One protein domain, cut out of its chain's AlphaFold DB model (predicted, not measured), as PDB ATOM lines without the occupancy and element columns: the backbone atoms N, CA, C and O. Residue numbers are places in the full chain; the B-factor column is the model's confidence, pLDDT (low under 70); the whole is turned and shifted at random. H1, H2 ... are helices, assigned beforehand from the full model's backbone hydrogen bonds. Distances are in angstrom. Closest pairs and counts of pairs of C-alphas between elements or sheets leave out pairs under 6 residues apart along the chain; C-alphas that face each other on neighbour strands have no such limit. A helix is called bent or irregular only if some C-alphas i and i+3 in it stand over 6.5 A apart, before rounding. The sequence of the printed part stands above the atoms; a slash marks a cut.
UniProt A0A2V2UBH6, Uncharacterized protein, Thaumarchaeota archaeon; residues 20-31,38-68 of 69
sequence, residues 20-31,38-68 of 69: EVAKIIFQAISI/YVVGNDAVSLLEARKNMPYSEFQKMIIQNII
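AT A GLANCE: This is residues 20 to 31 and 38 to 68 of the 69 residues of an uncharacterized protein of Thaumarchaeota archaeon (UniProt A0A2V2UBH6). Three helices are strung out one after another along a rod-like outline, H1 at one end, H2 next and H3 at the other end. H2 and H3 form a loose, narrow V, with the chain turning back between them at residues 54 and 55, while H1 is a separate piece beyond a gap, towards which residues 38 to 41 reach out from H2. The printed part has 43 residues, with three named helices in the order H1, H2, H3 and no named strand; its class is all helix, with 34 of the residues in these helices. The whole is only just loose, close to extended, with a radius of gyration of the C-alphas of 13.8 A, and the C-alphas span 39 by 18 by 12 A.

HOW THE PARTS SIT: H1, residues 20 to 30, touches no helix. It is apart from H2, residues 42 to 53, with no C-alpha of the one within 8 A of the other. H1 is also apart from H3, residues 56 to 66. H2 and H3 are close but not clearly touching, with 2 pairs of C-alphas within 8 A. Their closest C-alphas are those of Arg 51 and Phe 59, 6.2 A apart, and their centres are 12.5 A apart. The lines of H2 and H3 stand at a shallow tilt of 31 degrees, and the two helices run opposite ways. In H1, H2 and H3 every pair of O i and N i+4 is within hydrogen-bond range.

IN THESE COORDINATES: H1 runs from Glu 20, with its C-alpha at (313.345, -194.332, 152.605), to Ser 30, 15.5 A from first to last C-alpha. After the cut the printed part resumes at Tyr 38, and H2 begins at Asn 42, with its C-alpha at (312.304, -195.185, 163.094). H2 ends at Asn 53; it is the longest helix by residues, with 12, and measures 16.3 A. H3 runs from Tyr 56 to Asn 66, 15.2 A, and its last C-alpha is at (319.071, -187.552, 175.789). None of the helices is bent.

THE WHOLE: The two C-alphas farthest apart are those of Ser 30 and Gln 65, at 39.2 A. The first and last printed C-alphas, those of Glu 20 and Ile 68, are 25.9 A apart. Residues 32 to 37 are not printed, and C-alphas 31 and 38 are 12.6 A apart across the cut. The link from H1 to H2 runs across this cut; the link from H2 to H3, two residues, is tight. The mean pLDDT of the printed part is 93.4, and no printed residue is under 70.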
ATOM      1  N   GLU A  20     314.603-194.428 151.854       92.94
ATOM      2  CA  GLU A  20     313.345-194.332 152.605       92.94
ATOM      3  C   GLU A  20     312.772-192.916 152.530       92.94
ATOM      4  O   GLU A  20     311.574-192.739 152.302       92.94
ATOM      5  N   VAL A  21     313.638-191.905 152.615       95.06
ATOM      6  CA  VAL A  21     313.251-190.499 152.446       95.06
ATOM      7  C   VAL A  21     312.764-190.237 151.021       95.06
ATOM      8  O   VAL A  21     311.695-189.653 150.831       95.06
ATOM      9  N   ALA A  22     313.494-190.720 150.012       97.12
ATOM     10  CA  ALA A  22     313.128-190.551 148.608       97.12
ATOM     11  C   ALA A  22     311.757-191.170 148.281       97.12
ATOM     12  O   ALA A  22     310.951-190.551 147.585       97.12
ATOM     13  N   LYS A  23     311.459-192.361 148.820       96.75
ATOM     14  CA  LYS A  23     310.150-193.019 148.652       96.75
ATOM     15  C   LYS A  23     309.011-192.175 149.206       96.75
ATOM     16  O   LYS A  23     307.990-192.034 148.540       96.75
ATOM     17  N   ILE A  24     309.185-191.605 150.395       96.25
ATOM     18  CA  ILE A  24     308.155-190.779 151.027       96.25
ATOM     19  C   ILE A  24     307.935-189.486 150.241       96.25
ATOM     20  O   ILE A  24     306.789-189.105 150.022       96.25
ATOM     21  N   ILE A  25     309.003-188.852 149.749       97.06
ATOM     22  CA  ILE A  25     308.886-187.681 148.867       97.06
ATOM     23  C   ILE A  25     308.097-188.046 147.607       97.06
ATOM     24  O   ILE A  25     307.148-187.349 147.257       97.06
ATOM     25  N   PHE A  26     308.449-189.156 146.951       97.88
ATOM     26  CA  PHE A  26     307.750-189.619 145.754       97.88
ATOM     27  C   PHE A  26     306.265-189.901 146.024       97.88
ATOM     28  O   PHE A  26     305.408-189.494 145.244       97.88
ATOM     29  N   GLN A  27     305.945-190.553 147.142       96.19
ATOM     30  CA  GLN A  27     304.561-190.796 147.553       96.19
ATOM     31  C   GLN A  27     303.811-189.486 147.795       96.19
ATOM     32  O   GLN A  27     302.717-189.312 147.264       96.19
ATOM     33  N   ALA A  28     304.415-188.548 148.528       96.81
ATOM     34  CA  ALA A  28     303.808-187.265 148.858       96.81
ATOM     35  C   ALA A  28     303.438-186.444 147.615       96.81
ATOM     36  O   ALA A  28     302.395-185.797 147.609       96.81
ATOM     37  N   ILE A  29     304.254-186.483 146.556       96.56
ATOM     38  CA  ILE A  29     303.959-185.764 145.304       96.56
ATOM     39  C   ILE A  29     303.011-186.523 144.368       96.56
ATOM     40  O   ILE A  29     302.492-185.936 143.424       96.56
ATOM     41  N   SER A  30     302.810-187.822 144.598       97.25
ATOM     42  CA  SER A  30     302.020-188.688 143.714       97.25
ATOM     43  C   SER A  30     300.563-188.845 144.151       97.25
ATOM     44  O   SER A  30     299.761-189.381 143.388       97.25
ATOM     45  N   ILE A  31     300.201-188.423 145.366       96.62
ATOM     46  CA  ILE A  31     298.832-188.541 145.877       96.62
ATOM     47  C   ILE A  31     298.012-187.273 145.627       96.62
ATOM     48  O   ILE A  31     298.494-186.158 145.782       96.62
ATOM     49  N   TYR A  38     304.916-185.740 156.679       94.88
ATOM     50  CA  TYR A  38     305.272-187.152 156.593       94.88
ATOM     51  C   TYR A  38     306.407-187.433 157.565       94.88
ATOM     52  O   TYR A  38     307.391-186.697 157.617       94.88
ATOM     53  N   VAL A  39     306.249-188.488 158.353       93.12
ATOM     54  CA  VAL A  39     307.261-188.931 159.310       93.12
ATOM     55  C   VAL A  39     308.100-189.999 158.628       93.12
ATOM     56  O   VAL A  39     307.547-190.961 158.099       93.12
ATOM     57  N   VAL A  40     309.420-189.832 158.639       94.00
ATOM     58  CA  VAL A  40     310.369-190.786 158.055       94.00
ATOM     59  C   VAL A  40     311.460-191.070 159.072       94.00
ATOM     60  O   VAL A  40     311.942-190.139 159.714       94.00
ATOM     61  N   GLY A  41     311.838-192.339 159.197       90.50
ATOM     62  CA  GLY A  41     312.827-192.794 160.166       90.50
ATOM     63  C   GLY A  41     312.205-193.367 161.435       90.50
ATOM     64  O   GLY A  41     311.253-192.825 162.004       90.50
ATOM     65  N   ASN A  42     312.761-194.492 161.886       88.19
ATOM     66  CA  ASN A  42     312.304-195.185 163.094       88.19
ATOM     67  C   ASN A  42     312.535-194.349 164.360       88.19
ATOM     68  O   ASN A  42     311.771-194.453 165.321       88.19
ATOM     69  N   ASP A  43     313.563-193.504 164.352       85.38
ATOM     70  CA  ASP A  43     313.866-192.532 165.397       85.38
ATOM     71  C   ASP A  43     312.763-191.470 165.517       85.38
ATOM     72  O   ASP A  43     312.214-191.269 166.603       85.38
ATOM     73  N   ALA A  44     312.363-190.856 164.400       89.25
ATOM     74  CA  ALA A  44     311.307-189.853 164.351       89.25
ATOM     75  C   ALA A  44     309.939-190.435 164.740       89.25
ATOM     76  O   ALA A  44     309.199-189.817 165.512       89.25
ATOM     77  N   VAL A  45     309.614-191.645 164.262       90.88
ATOM     78  CA  VAL A  45     308.388-192.365 164.648       90.88
ATOM     79  C   VAL A  45     308.376-192.637 166.152       90.88
ATOM     80  O   VAL A  45     307.411-192.288 166.832       90.88
ATOM     81  N   SER A  46     309.463-193.193 166.690       89.38
ATOM     82  CA  SER A  46     309.568-193.511 168.120       89.38
ATOM     83  C   SER A  46     309.457-192.261 168.994       89.38
ATOM     84  O   SER A  46     308.803-192.287 170.037       89.38
ATOM     85  N   LEU A  47     310.046-191.145 168.557       91.12
ATOM     86  CA  LEU A  47     309.978-189.874 169.270       91.12
ATOM     87  C   LEU A  47     308.552-189.309 169.318       91.12
ATOM     88  O   LEU A  47     308.107-188.826 170.363       91.12
ATOM     89  N   LEU A  48     307.819-189.383 168.205       93.25
ATOM     90  CA  LEU A  48     306.425-188.944 168.148       93.25
ATOM     91  C   LEU A  48     305.513-189.832 168.994       93.25
ATOM     92  O   LEU A  48     304.645-189.310 169.693       93.25
ATOM     93  N   GLU A  49     305.728-191.145 168.985       93.19
ATOM     94  CA  GLU A  49     304.977-192.061 169.843       93.19
ATOM     95  C   GLU A  49     305.271-191.822 171.327       93.19
ATOM     96  O   GLU A  49     304.340-191.763 172.132       93.19
ATOM     97  N   ALA A  50     306.527-191.567 171.701       93.12
ATOM     98  CA  ALA A  50     306.857-191.153 173.062       93.12
ATOM     99  C   ALA A  50     306.122-189.857 173.439       93.12
ATOM    100  O   ALA A  50     305.507-189.785 174.499       93.12
ATOM    101  N   ARG A  51     306.098-188.847 172.556       94.56
ATOM    102  CA  ARG A  51     305.400-187.577 172.821       94.56
ATOM    103  C   ARG A  51     303.900-187.747 173.053       94.56
ATOM    104  O   ARG A  51     303.349-187.024 173.886       94.56
ATOM    105  N   LYS A  52     303.252-188.626 172.281       95.44
ATOM    106  CA  LYS A  52     301.807-188.898 172.362       95.44
ATOM    107  C   LYS A  52     301.436-189.648 173.638       95.44
ATOM    108  O   LYS A  52     300.414-189.340 174.239       95.44
ATOM    109  N   ASN A  53     302.264-190.612 174.032       96.38
ATOM    110  CA  ASN A  53     301.932-191.571 175.086       96.38
ATOM    111  C   ASN A  53     302.511-191.202 176.465       96.38
ATOM    112  O   ASN A  53     302.219-191.875 177.451       96.38
ATOM    113  N   MET A  54     303.318-190.141 176.550       95.31
ATOM    114  CA  MET A  54     303.987-189.704 177.775       95.31
ATOM    115  C   MET A  54     303.471-188.333 178.251       95.31
ATOM    116  O   MET A  54     303.245-187.436 177.427       95.31
ATOM    117  N   PRO A  55     303.339-188.107 179.574       97.31
ATOM    118  CA  PRO A  55     303.113-186.775 180.121       97.31
ATOM    119  C   PRO A  55     304.172-185.780 179.640       97.31
ATOM    120  O   PRO A  55     305.358-186.097 179.565       97.31
ATOM    121  N   TYR A  56     303.759-184.544 179.352       95.38
ATOM    122  CA  TYR A  56     304.661-183.548 178.764       95.38
ATOM    123  C   TYR A  56     305.909-183.276 179.617       95.38
ATOM    124  O   TYR A  56     306.998-183.151 179.068       95.38
ATOM    125  N   SER A  57     305.776-183.234 180.945       96.62
ATOM    126  CA  SER A  57     306.901-183.018 181.864       96.62
ATOM    127  C   SER A  57     307.943-184.138 181.798       96.62
ATOM    128  O   SER A  57     309.145-183.877 181.833       96.62
ATOM    129  N   GLU A  58     307.492-185.385 181.670       96.31
ATOM    130  CA  GLU A  58     308.365-186.548 181.534       96.31
ATOM    131  C   GLU A  58     309.023-186.570 180.150       96.31
ATOM    132  O   GLU A  58     310.236-186.759 180.049       96.31
ATOM    133  N   PHE A  59     308.261-186.244 179.102       95.81
ATOM    134  CA  PHE A  59     308.790-186.123 177.747       95.81
ATOM    135  C   PHE A  59     309.858-185.030 177.665       95.81
ATOM    136  O   PHE A  59     310.949-185.267 177.158       95.81
ATOM    137  N   GLN A  60     309.589-183.845 178.214       95.00
ATOM    138  CA  GLN A  60     310.543-182.738 178.242       95.00
ATOM    139  C   GLN A  60     311.833-183.132 178.969       95.00
ATOM    140  O   GLN A  60     312.924-182.852 178.476       95.00
ATOM    141  N   LYS A  61     311.725-183.823 180.110       95.00
ATOM    142  CA  LYS A  61     312.891-184.337 180.832       95.00
ATOM    143  C   LYS A  61     313.684-185.335 179.982       95.00
ATOM    144  O   LYS A  61     314.904-185.220 179.916       95.00
ATOM    145  N   MET A  62     313.008-186.263 179.304       93.88
ATOM    146  CA  MET A  62     313.639-187.215 178.384       93.88
ATOM    147  C   MET A  62     314.382-186.502 177.242       93.88
ATOM    148  O   MET A  62     315.502-186.899 176.924       93.88
ATOM    149  N   ILE A  63     313.800-185.452 176.651       93.94
ATOM    150  CA  ILE A  63     314.436-184.657 175.585       93.94
ATOM    151  C   ILE A  63     315.707-183.974 176.087       93.94
ATOM    152  O   ILE A  63     316.757-184.099 175.461       93.94
ATOM    153  N   ILE A  64     315.623-183.277 177.222       92.81
ATOM    154  CA  ILE A  64     316.770-182.567 177.801       92.81
ATOM    155  C   ILE A  64     317.896-183.552 178.128       92.81
ATOM    156  O   ILE A  64     319.051-183.279 177.863       92.81
ATOM    157  N   GLN A  65     317.576-184.723 178.677       89.81
ATOM    158  CA  GLN A  65     318.607-185.672 179.099       89.81
ATOM    159  C   GLN A  65     319.298-186.401 177.943       89.81
ATOM    160  O   GLN A  65     320.457-186.777 178.084       89.81
ATOM    161  N   ASN A  66     318.589-186.648 176.837       84.69
ATOM    162  CA  ASN A  66     319.071-187.552 175.789       84.69
ATOM    163  C   ASN A  66     319.355-186.867 174.444       84.69
ATOM    164  O   ASN A  66     319.982-187.492 173.593       84.69
ATOM    165  N   ILE A  67     318.878-185.637 174.220       83.75
ATOM    166  CA  ILE A  67     318.949-184.966 172.907       83.75
ATOM    167  C   ILE A  67     319.627-183.597 172.992       83.75
ATOM    168  O   ILE A  67     320.501-183.303 172.180       83.75
ATOM    169  N   ILE A  68     319.224-182.753 173.944       79.31
ATOM    170  CA  ILE A  68     319.772-181.398 174.105       79.31
ATOM    171  C   ILE A  68     320.887-181.470 175.151       79.31
ATOM    172  O   ILE A  68     320.606-181.356 176.340       79.31
TER     173      ILE A  68